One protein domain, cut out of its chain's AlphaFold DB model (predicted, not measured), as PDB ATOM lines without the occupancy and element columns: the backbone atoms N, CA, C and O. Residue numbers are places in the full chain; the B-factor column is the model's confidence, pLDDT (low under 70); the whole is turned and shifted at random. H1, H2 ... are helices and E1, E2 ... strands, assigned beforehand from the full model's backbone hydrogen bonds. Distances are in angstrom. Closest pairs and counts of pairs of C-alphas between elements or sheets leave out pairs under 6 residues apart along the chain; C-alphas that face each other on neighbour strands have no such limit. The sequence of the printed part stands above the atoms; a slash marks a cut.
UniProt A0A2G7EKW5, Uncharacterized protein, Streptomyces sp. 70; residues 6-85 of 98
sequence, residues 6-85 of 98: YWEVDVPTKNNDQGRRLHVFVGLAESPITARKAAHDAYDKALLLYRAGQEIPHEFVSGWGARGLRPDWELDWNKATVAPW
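Overview. This is residues 6 to 85 of the 98 residues of an uncharacterized protein of Streptomyces sp. 70 (UniProt A0A2G7EKW5). A small twisted sheet of three strands has one long helix, H1, lying slantwise over one of its faces, in two layers. The hairpin E1 and E2 makes most of the sheet, E3 runs along the other side of E1, and a long stretch with no named element, residues 52 to 80, leads from H1 back to E3. The printed part has 80 residues, with E1, E2, H1 and E3 along the chain; the sheet's order is E2, E1, E3, all antiparallel, and the class is mixed, helices and strands. It is compact, with a radius of gyration of the C-alphas of 12.0 A, and spans 34 by 28 by 16 A.

Arrangement. The inner strand E1, residues 6 to 14, is antiparallel to the edge strand E2, residues 21 to 29, at 156 degrees; N 9 and O 25 are 2.8 A apart, within hydrogen-bond range. On its other side E1 is antiparallel to the edge strand E3, residues 81 to 84, at 159 degrees, with N 10 and O 81 at 2.9 A. Residues 13 to 14 of E1 also pair, antiparallel, with residues 74 to 75. The sheet is only just strongly twisted, its C-alphas up to 4.2 A off the best plane. H1, residues 32 to 51, is on the sheet at a height over the sheet of 8.7 A, over E2 and E1. On the local plane it stands at 55 degrees to E1, slantwise to the strands. Its closest C-alphas to E2 are those of Ala 35 and Ala 29, 5.1 A apart. E2, H1 and E3 form a split strand-helix-strand unit, two strands running the same way with E1 between them, its crossover right-handed. In H1 every O i to N i+4 pair is within hydrogen-bond range.

Along the chain. E1 begins at C-alpha 6 (17.492, 51.187, -27.002) and is 25.5 A long; E2 is 23.8 A. H1 is 28.2 A, ending at C-alpha 51 (20.701, 29.682, -45.458). E3 ends at C-alpha 84 (15.411, 48.575, -21.851).

Size, cuts and confidence. The two C-alphas farthest apart, those of Asp 17 and Glu 30, are 36.3 A apart. The printed part has no cut. The link from H1 to E3 is long. The mean pLDDT of the printed part is 70.4; residues 14 to 22, 54 to 74 and 85 are under 70.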
ATOM      1  N   TYR A   6      16.823  52.436 -26.682       73.56
ATOM      2  CA  TYR A   6      17.492  51.187 -27.002       73.56
ATOM      3  C   TYR A   6      16.868  50.081 -26.162       73.56
ATOM      4  O   TYR A   6      16.673  50.234 -24.955       73.56
ATOM      5  N   TRP A   7      16.556  48.974 -26.816       77.75
ATOM      6  CA  TRP A   7      16.041  47.777 -26.182       77.75
ATOM      7  C   TRP A   7      17.007  46.637 -26.421       77.75
ATOM      8  O   TRP A   7      17.539  46.471 -27.517       77.75
ATOM      9  N   GLU A   8      17.201  45.869 -25.368       77.94
ATOM     10  CA  GLU A   8      17.921  44.618 -25.320       77.94
ATOM     11  C   GLU A   8      16.890  43.485 -25.294       77.94
ATOM     12  O   GLU A   8      15.920  43.512 -24.535       77.94
ATOM     13  N   VAL A   9      17.061  42.512 -26.181       79.38
ATOM     14  CA  VAL A   9      16.247  41.304 -26.241       79.38
ATOM     15  C   VAL A   9      17.171  40.116 -26.044       79.38
ATOM     16  O   VAL A   9      17.878  39.706 -26.964       79.38
ATOM     17  N   ASP A  10      17.152  39.562 -24.841       78.75
ATOM     18  CA  ASP A  10      17.885  38.360 -24.477       78.75
ATOM     19  C   ASP A  10      17.069  37.137 -24.863       78.75
ATOM     20  O   ASP A  10      16.034  36.839 -24.259       78.75
ATOM     21  N   VAL A  11      17.536  36.391 -25.854       75.88
ATOM     22  CA  VAL A  11      16.908  35.136 -26.249       75.88
ATOM     23  C   VAL A  11      17.761  33.984 -25.743       75.88
ATOM     24  O   VAL A  11      18.883  33.800 -26.220       75.88
ATOM     25  N   PRO A  12      17.274  33.194 -24.774       73.31
ATOM     26  CA  PRO A  12      18.003  32.021 -24.340       73.31
ATOM     27  C   PRO A  12      18.148  31.040 -25.492       73.31
ATOM     28  O   PRO A  12      17.192  30.722 -26.195       73.31
ATOM     29  N   THR A  13      19.374  30.572 -25.671       71.06
ATOM     30  CA  THR A  13      19.731  29.552 -26.633       71.06
ATOM     31  C   THR A  13      20.030  28.247 -25.932       71.06
ATOM     32  O   THR A  13      20.823  28.159 -24.984       71.06
ATOM     33  N   LYS A  14      19.382  27.200 -26.427       63.84
ATOM     34  CA  LYS A  14      19.598  25.837 -25.985       63.84
ATOM     35  C   LYS A  14      20.676  25.234 -26.875       63.84
ATOM     36  O   LYS A  14      20.388  24.663 -27.917       63.84
ATOM     37  N   ASN A  15      21.938  25.414 -26.488       57.19
ATOM     38  CA  ASN A  15      23.028  24.666 -27.101       57.19
ATOM     39  C   ASN A  15      23.310  23.422 -26.251       57.19
ATOM     40  O   ASN A  15      23.502  23.537 -25.038       57.19
ATOM     41  N   ASN A  16      23.320  22.247 -26.878       51.84
ATOM     42  CA  ASN A  16      23.404  20.956 -26.188       51.84
ATOM     43  C   ASN A  16      24.783  20.707 -25.537       51.84
ATOM     44  O   ASN A  16      24.908  19.830 -24.691       51.84
ATOM     45  N   ASP A  17      25.797  21.505 -25.894       51.84
ATOM     46  CA  ASP A  17      27.199  21.237 -25.546       51.84
ATOM     47  C   ASP A  17      27.851  22.283 -24.609       51.84
ATOM     48  O   ASP A  17      28.822  21.985 -23.925       51.84
ATOM     49  N   GLN A  18      27.332  23.521 -24.521       51.62
ATOM     50  CA  GLN A  18      28.059  24.634 -23.862       51.62
ATOM     51  C   GLN A  18      27.255  25.438 -22.825       51.62
ATOM     52  O   GLN A  18      27.613  26.574 -22.504       51.62
ATOM     53  N   GLY A  19      26.191  24.848 -22.272       56.78
ATOM     54  CA  GLY A  19      25.327  25.500 -21.284       56.78
ATOM     55  C   GLY A  19      24.377  26.536 -21.899       56.78
ATOM     56  O   GLY A  19      24.471  26.871 -23.081       56.78
ATOM     57  N   ARG A  20      23.418  27.029 -21.099       58.06
ATOM     58  CA  ARG A  20      22.442  28.049 -21.527       58.06
ATOM     59  C   ARG A  20      23.190  29.326 -21.905       58.06
ATOM     60  O   ARG A  20      23.688  30.021 -21.022       58.06
ATOM     61  N   ARG A  21      23.274  29.627 -23.197       65.25
ATOM     62  CA  ARG A  21      23.781  30.913 -23.684       65.25
ATOM     63  C   ARG A  21      22.603  31.851 -23.915       65.25
ATOM     64  O   ARG A  21      21.469  31.407 -24.048       65.25
ATOM     65  N   LEU A  22      22.859  33.149 -23.875       69.19
ATOM     66  CA  LEU A  22      21.880  34.175 -24.218       69.19
ATOM     67  C   LEU A  22      22.345  34.806 -25.526       69.19
ATOM     68  O   LEU A  22      23.511  35.184 -25.651       69.19
ATOM     69  N   HIS A  23      21.457  34.869 -26.511       73.12
ATOM     70  CA  HIS A  23      21.669  35.671 -27.702       73.12
ATOM     71  C   HIS A  23      21.026  37.030 -27.473       73.12
ATOM     72  O   HIS A  23      19.806  37.126 -27.348       73.12
ATOM     73  N   VAL A  24      21.856  38.060 -27.379       72.31
ATOM     74  CA  VAL A  24      21.416  39.414 -27.059       72.31
ATOM     75  C   VAL A  24      21.257  40.194 -28.356       72.31
ATOM     76  O   VAL A  24      22.230  40.398 -29.081       72.31
ATOM     77  N   PHE A  25      20.036  40.632 -28.647       76.19
ATOM     78  CA  PHE A  25      19.764  41.572 -29.728       76.19
ATOM     79  C   PHE A  25      19.579  42.962 -29.140       76.19
ATOM     80  O   PHE A  25      18.729  43.153 -28.277       76.19
ATOM     81  N   VAL A  26      20.335  43.942 -29.626       73.19
ATOM     82  CA  VAL A  26      20.180  45.339 -29.213       73.19
ATOM     83  C   VAL A  26      19.721  46.144 -30.413       73.19
ATOM     84  O   VAL A  26      20.269  45.985 -31.498       73.19
ATOM     85  N   GLY A  27      18.724  47.005 -30.238       74.19
ATOM     86  CA  GLY A  27      18.262  47.877 -31.310       74.19
ATOM     87  C   GLY A  27      17.314  48.965 -30.829       74.19
ATOM     88  O   GLY A  27      16.886  48.991 -29.674       74.19
ATOM     89  N   LEU A  28      17.006  49.903 -31.722       75.81
ATOM     90  CA  LEU A  28      16.087  51.000 -31.427       75.81
ATOM     91  C   LEU A  28      14.642  50.520 -31.580       75.81
ATOM     92  O   LEU A  28      14.284  49.920 -32.597       75.81
ATOM     93  N   ALA A  29      13.802  50.812 -30.586       75.38
ATOM     94  CA  ALA A  29      12.364  50.589 -30.679       75.38
ATOM     95  C   ALA A  29      11.566  51.539 -29.777       75.38
ATOM     96  O   ALA A  29      12.030  52.034 -28.751       75.38
ATOM     97  N   GLU A  30      10.313  51.768 -30.158       74.06
ATOM     98  CA  GLU A  30       9.386  52.635 -29.423       74.06
ATOM     99  C   GLU A  30       8.754  51.932 -28.212       74.06
ATOM    100  O   GLU A  30       8.193  52.574 -27.328       74.06
ATOM    101  N   SER A  31       8.795  50.599 -28.171       76.88
ATOM    102  CA  SER A  31       8.130  49.779 -27.154       76.88
ATOM    103  C   SER A  31       8.737  48.379 -27.088       76.88
ATOM    104  O   SER A  31       9.234  47.896 -28.107       76.88
ATOM    105  N   PRO A  32       8.617  47.666 -25.952       75.81
ATOM    106  CA  PRO A  32       9.163  46.314 -25.801       75.81
ATOM    107  C   PRO A  32       8.518  45.307 -26.767       75.81
ATOM    108  O   PRO A  32       9.171  44.390 -27.260       75.81
ATOM    109  N   ILE A  33       7.236  45.495 -27.099       80.25
ATOM    110  CA  ILE A  33       6.525  44.653 -28.075       80.25
ATOM    111  C   ILE A  33       7.098  44.866 -29.484       80.25
ATOM    112  O   ILE A  33       7.350  43.900 -30.206       80.25
ATOM    113  N   THR A  34       7.337  46.126 -29.861       81.31
ATOM    114  CA  THR A  34       7.953  46.493 -31.144       81.31
ATOM    115  C   THR A  34       9.401  46.015 -31.210       81.31
ATOM    116  O   THR A  34       9.805  45.480 -32.235       81.31
ATOM    117  N   ALA A  35      10.143  46.113 -30.103       79.31
ATOM    118  CA  ALA A  35      11.504  45.605 -29.967       79.31
ATOM    119  C   ALA A  35      11.567  44.097 -30.228       79.31
ATOM    120  O   ALA A  35      12.326  43.646 -31.078       79.31
ATOM    121  N   ARG A  36      10.697  43.314 -29.574       80.88
ATOM    122  CA  ARG A  36      10.628  41.861 -29.782       80.88
ATOM    123  C   ARG A  36      10.298  41.498 -31.228       80.88
ATOM    124  O   ARG A  36      10.910  40.586 -31.775       80.88
ATOM    125  N   LYS A  37       9.339  42.196 -31.848       82.88
ATOM    126  CA  LYS A  37       8.990  41.974 -33.261       82.88
ATOM    127  C   LYS A  37      10.153  42.312 -34.194       82.88
ATOM    128  O   LYS A  37      10.440  41.525 -35.086       82.88
ATOM    129  N   ALA A  38      10.826  43.439 -33.969       79.50
ATOM    130  CA  ALA A  38      11.971  43.863 -34.770       79.50
ATOM    131  C   ALA A  38      13.167  42.907 -34.617       79.50
ATOM    132  O   ALA A  38      13.776  42.537 -35.616       79.50
ATOM    133  N   ALA A  39      13.448  42.434 -33.399       78.12
ATOM    134  CA  ALA A  39      14.470  41.418 -33.144       78.12
ATOM    135  C   ALA A  39      14.164  40.104 -33.878       78.12
ATOM    136  O   ALA A  39      15.050  39.508 -34.487       78.12
ATOM    137  N   HIS A  40      12.902  39.666 -33.850       79.25
ATOM    138  CA  HIS A  40      12.476  38.441 -34.523       79.25
ATOM    139  C   HIS A  40      12.570  38.556 -36.053       79.25
ATOM    140  O   HIS A  40      13.037  37.631 -36.708       79.25
ATOM    141  N   ASP A  41      12.170  39.697 -36.623       81.25
ATOM    142  CA  ASP A  41      12.304  39.980 -38.059       81.25
ATOM    143  C   ASP A  41      13.777  40.034 -38.499       81.25
ATOM    144  O   ASP A  41      14.149  39.449 -39.516       81.25
ATOM    145  N   ALA A  42      14.643  40.666 -37.700       77.56
ATOM    146  CA  ALA A  42      16.080  40.696 -37.957       77.56
ATOM    147  C   ALA A  42      16.708  39.294 -37.887       77.56
ATOM    148  O   ALA A  42      17.549  38.958 -38.720       77.56
ATOM    149  N   TYR A  43      16.282  38.461 -36.932       76.38
ATOM    150  CA  TYR A  43      16.713  37.067 -36.842       76.38
ATOM    151  C   TYR A  43      16.269  36.247 -38.057       76.38
ATOM    152  O   TYR A  43      17.085  35.521 -38.616       76.38
ATOM    153  N   ASP A  44      15.016  36.385 -38.497       78.50
ATOM    154  CA  ASP A  44      14.500  35.669 -39.669       78.50
ATOM    155  C   ASP A  44      15.276  36.048 -40.938       78.50
ATOM    156  O   ASP A  44      15.770  35.180 -41.659       78.50
ATOM    157  N   LYS A  45      15.524  37.347 -41.146       77.38
ATOM    158  CA  LYS A  45      16.365  37.843 -42.247       77.38
ATOM    159  C   LYS A  45      17.798  37.329 -42.165       77.38
ATOM    160  O   LYS A  45      18.351  36.905 -43.177       77.38
ATOM    161  N   ALA A  46      18.400  37.340 -40.978       74.81
ATOM    162  CA  ALA A  46      19.737  36.796 -40.773       74.81
ATOM    163  C   ALA A  46      19.783  35.284 -41.054       74.81
ATOM    164  O   ALA A  46      20.738  34.806 -41.663       74.81
ATOM    165  N   LEU A  47      18.743  34.538 -40.673       76.12
ATOM    166  CA  LEU A  47      18.615  33.109 -40.948       76.12
ATOM    167  C   LEU A  47      18.438  32.830 -42.447       76.12
ATOM    168  O   LEU A  47      19.034  31.884 -42.959       76.12
ATOM    169  N   LEU A  48      17.663  33.653 -43.157       79.38
ATOM    170  CA  LEU A  48      17.504  33.573 -44.610       79.38
ATOM    171  C   LEU A  48      18.829  33.831 -45.334       79.38
ATOM    172  O   LEU A  48      19.208  33.038 -46.193       79.38
ATOM    173  N   LEU A  49      19.562  34.882 -44.948       75.25
ATOM    174  CA  LEU A  49      20.886  35.186 -45.504       75.25
ATOM    175  C   LEU A  49      21.883  34.063 -45.212       75.25
ATOM    176  O   LEU A  49      22.572  33.611 -46.120       75.25
ATOM    177  N   TYR A  50      21.894  33.540 -43.984       73.56
ATOM    178  CA  TYR A  50      22.739  32.403 -43.625       73.56
ATOM    179  C   TYR A  50      22.421  31.159 -44.463       73.56
ATOM    180  O   TYR A  50      23.328  30.521 -44.991       73.56
ATOM    181  N   ARG A  51      21.135  30.814 -44.619       74.81
ATOM    182  CA  ARG A  51      20.701  29.682 -45.458       74.81
ATOM    183  C   ARG A  51      21.057  29.884 -46.927       74.81
ATOM    184  O   ARG A  51      21.349  28.912 -47.613       74.81
ATOM    185  N   ALA A  52      21.054  31.130 -47.392       79.75
ATOM    186  CA  ALA A  52      21.520  31.506 -48.720       79.75
ATOM    187  C   ALA A  52      23.059  31.530 -48.844       79.75
ATOM    188  O   ALA A  52      23.570  31.793 -49.930       79.75
ATOM    189  N   GLY A  53      23.803  31.267 -47.762       74.62
ATOM    190  CA  GLY A  53      25.266  31.339 -47.727       74.62
ATOM    191  C   GLY A  53      25.816  32.762 -47.852       74.62
ATOM    192  O   GLY A  53      26.979  32.939 -48.205       74.62
ATOM    193  N   GLN A  54      24.985  33.774 -47.597       69.81
ATOM    194  CA  GLN A  54      25.362  35.181 -47.641       69.81
ATOM    195  C   GLN A  54      25.855  35.667 -46.278       69.81
ATOM    196  O   GLN A  54      25.414  35.214 -45.219       69.81
ATOM    197  N   GLU A  55      26.771  36.631 -46.317       65.88
ATOM    198  CA  GLU A  55      27.294  37.288 -45.127       65.88
ATOM    199  C   GLU A  55      26.163  38.023 -44.400       65.88
ATOM    200  O   GLU A  55      25.434  38.825 -44.989       65.88
ATOM    201  N   ILE A  56      25.994  37.737 -43.110       65.44
ATOM    202  CA  ILE A  56      24.985  38.410 -42.292       65.44
ATOM    203  C   ILE A  56      25.496  39.829 -42.013       65.44
ATOM    204  O   ILE A  56      26.575  39.968 -41.426       65.44
ATOM    205  N   PRO A  57      24.756  40.884 -42.404       61.50
ATOM    206  CA  PRO A  57      25.177  42.254 -42.167       61.50
ATOM    207  C   PRO A  57      25.317  42.522 -40.665       61.50
ATOM    208  O   PRO A  57      24.544  42.024 -39.846       61.50
ATOM    209  N   HIS A  58      26.332  43.319 -40.318       56.97
ATOM    210  CA  HIS A  58      26.699  43.647 -38.937       56.97
ATOM    211  C   HIS A  58      25.553  44.304 -38.157       56.97
ATOM    212  O   HIS A  58      25.356  44.043 -36.972       56.97
ATOM    213  N   GLU A  59      24.780  45.122 -38.857       56.28
ATOM    214  CA  GLU A  59      23.621  45.842 -38.366       56.28
ATOM    215  C   GLU A  59      22.590  45.888 -39.494       56.28
ATOM    216  O   GLU A  59      22.895  46.270 -40.626       56.28
ATOM    217  N   PHE A  60      21.358  45.466 -39.218       60.91
ATOM    218  CA  PHE A  60      20.257  45.806 -40.112       60.91
ATOM    219  C   PHE A  60      19.862  47.270 -39.874       60.91
ATOM    220  O   PHE A  60      20.160  47.831 -38.823       60.91
ATOM    221  N   VAL A  61      19.142  47.870 -40.830       54.81
ATOM    222  CA  VAL A  61      18.740  49.300 -40.942       54.81
ATOM    223  C   VAL A  61      18.142  49.946 -39.668       54.81
ATOM    224  O   VAL A  61      17.946  51.155 -39.607       54.81
ATOM    225  N   SER A  62      17.878  49.183 -38.612       57.16
ATOM    226  CA  SER A  62      17.328  49.661 -37.340       57.16
ATOM    227  C   SER A  62      18.217  49.358 -36.117       57.16
ATOM    228  O   SER A  62      17.741  49.399 -34.983       57.16
ATOM    229  N   GLY A  63      19.498  49.037 -36.331       61.56
ATOM    230  CA  GLY A  63      20.466  48.685 -35.283       61.56
ATOM    231  C   GLY A  63      20.332  47.251 -34.764       61.56
ATOM    232  O   GLY A  63      21.193  46.789 -34.030       61.56
ATOM    233  N   TRP A  64      19.288  46.531 -35.183       67.50
ATOM    234  CA  TRP A  64      19.057  45.129 -34.850       67.50
ATOM    235  C   TRP A  64      20.045  44.243 -35.614       67.50
ATOM    236  O   TRP A  64      19.773  43.835 -36.738       67.50
ATOM    237  N   GLY A  65      21.215  43.987 -35.034       57.34
ATOM    238  CA  GLY A  65      22.233  43.088 -35.579       57.34
ATOM    239  C   GLY A  65      22.299  41.780 -34.794       57.34
ATOM    240  O   GLY A  65      22.482  41.791 -33.579       57.34
ATOM    241  N   ALA A  66      22.189  40.640 -35.476       57.81
ATOM    242  CA  ALA A  66      22.389  39.319 -34.879       57.81
ATOM    243  C   ALA A  66      23.892  38.991 -34.831       57.81
ATOM    244  O   ALA A  66      24.379  38.107 -35.546       57.81
ATOM    245  N   ARG A  67      24.676  39.758 -34.058       52.91
ATOM    246  CA  ARG A  67      26.129  39.556 -33.994       52.91
ATOM    247  C   ARG A  67      26.402  38.175 -33.395       52.91
ATOM    248  O   ARG A  67      26.144  37.923 -32.225       52.91
ATOM    249  N   GLY A  68      26.914  37.264 -34.218       52.09
ATOM    250  CA  GLY A  68      27.153  35.882 -33.805       52.09
ATOM    251  C   GLY A  68      25.916  34.990 -33.874       52.09
ATOM    252  O   GLY A  68      25.807  34.074 -33.057       52.09
ATOM    253  N   LEU A  69      24.998  35.237 -34.821       58.12
ATOM    254  CA  LEU A  69      23.976  34.260 -35.200       58.12
ATOM    255  C   LEU A  69      24.654  32.898 -35.404       58.12
ATOM    256  O   LEU A  69      25.467  32.720 -36.312       58.12
ATOM    257  N   ARG A  70      24.341  31.948 -34.525       59.72
ATOM    258  CA  ARG A  70      24.763  30.560 -34.658       59.72
ATOM    259  C   ARG A  70      23.505  29.750 -34.942       59.72
ATOM    260  O   ARG A  70      22.684  29.613 -34.045       59.72
ATOM    261  N   PRO A  71      23.321  29.254 -36.170       60.75
ATOM    262  CA  PRO A  71      22.135  28.475 -36.526       60.75
ATOM    263  C   PRO A  71      22.104  27.115 -35.827       60.75
ATOM    264  O   PRO A  71      21.045  26.514 -35.719       60.75
ATOM    265  N   ASP A  72      23.246  26.676 -35.297       62.50
ATOM    266  CA  ASP A  72      23.370  25.530 -34.394       62.50
ATOM    267  C   ASP A  72      22.710  25.763 -33.020       62.50
ATOM    268  O   ASP A  72      22.630  24.859 -32.194       62.50
ATOM    269  N   TRP A  73      22.279  26.991 -32.720       69.00
ATOM    270  CA  TRP A  73      21.625  27.327 -31.461       69.00
ATOM    271  C   TRP A  73      20.113  27.407 -31.672       69.00
ATOM    272  O   TRP A  73      19.630  28.271 -32.401       69.00
ATOM    273  N   GLU A  74      19.351  26.555 -30.987       69.44
ATOM    274  CA  GLU A  74      17.899  26.724 -30.893       69.44
ATOM    275  C   GLU A  74      17.595  27.929 -29.995       69.44
ATOM    276  O   GLU A  74      17.879  27.907 -28.795       69.44
ATOM    277  N   LEU A  75      17.049  29.000 -30.580       72.69
ATOM    278  CA  LEU A  75      16.584  30.175 -29.843       72.69
ATOM    279  C   LEU A  75      15.193  29.910 -29.252       72.69
ATOM    280  O   LEU A  75      14.196  29.835 -29.972       72.69
ATOM    281  N   ASP A  76      15.107  29.858 -27.924       74.25
ATOM    282  CA  ASP A  76      13.853  29.782 -27.179       74.25
ATOM    283  C   ASP A  76      13.201  31.174 -27.100       74.25
ATOM    284  O   ASP A  76      13.175  31.833 -26.056       74.25
ATOM    285  N   TRP A  77      12.603  31.623 -28.206       74.62
ATOM    286  CA  TRP A  77      11.884  32.904 -28.269       74.62
ATOM    287  C   TRP A  77      10.731  33.018 -27.267       74.62
ATOM    288  O   TRP A  77      10.327  34.129 -26.921       74.62
ATOM    289  N   ASN A  78      10.187  31.896 -26.783       76.19
ATOM    290  CA  ASN A  78       9.164  31.890 -25.734       76.19
ATOM    291  C   ASN A  78       9.701  32.428 -24.396       76.19
ATOM    292  O   ASN A  78       8.968  33.091 -23.670       76.19
ATOM    293  N   LYS A  79      10.989  32.203 -24.121       75.75
ATOM    294  CA  LYS A  79      11.693  32.688 -22.929       75.75
ATOM    295  C   LYS A  79      12.508  33.957 -23.201       75.75
ATOM    296  O   LYS A  79      13.320  34.340 -22.361       75.75
ATOM    297  N   ALA A  80      12.310  34.588 -24.361       77.75
ATOM    298  CA  ALA A  80      12.969  35.841 -24.689       77.75
ATOM    299  C   ALA A  80      12.564  36.924 -23.687       77.75
ATOM    300  O   ALA A  80      11.374  37.196 -23.501       77.75
ATOM    301  N   THR A  81      13.558  37.536 -23.056       77.38
ATOM    302  CA  THR A  81      13.367  38.663 -22.145       77.38
ATOM    303  C   THR A  81      13.645  39.943 -22.910       77.38
ATOM    304  O   THR A  81      14.550  39.989 -23.732       77.38
ATOM    305  N   VAL A  82      12.823  40.965 -22.687       80.88
ATOM    306  CA  VAL A  82      13.012  42.284 -23.291       80.88
ATOM    307  C   VAL A  82      13.259  43.266 -22.167       80.88
ATOM    308  O   VAL A  82      12.374  43.488 -21.337       80.88
ATOM    309  N   ALA A  83      14.447  43.847 -22.144       77.69
ATOM    310  CA  ALA A  83      14.845  44.860 -21.190       77.69
ATOM    311  C   ALA A  83      15.155  46.168 -21.929       77.69
ATOM    312  O   ALA A  83      15.674  46.151 -23.047       77.69
ATOM    313  N   PRO A  84      14.826  47.338 -21.361       75.06
ATOM    314  CA  PRO A  84      15.411  48.575 -21.851       75.06
ATOM    315  C   PRO A  84      16.927  48.477 -21.664       75.06
ATOM    316  O   PRO A  84      17.393  48.106 -20.588       75.06
ATOM    317  N   TRP A  85      17.696  48.796 -22.703       68.88
ATOM    318  CA  TRP A  85      19.150  48.772 -22.620       68.88
ATOM    319  C   TRP A  85      19.605  49.887 -21.675       68.88
ATOM    320  O   TRP A  85      19.626  51.071 -22.026       68.88
TER     321      TRP A  85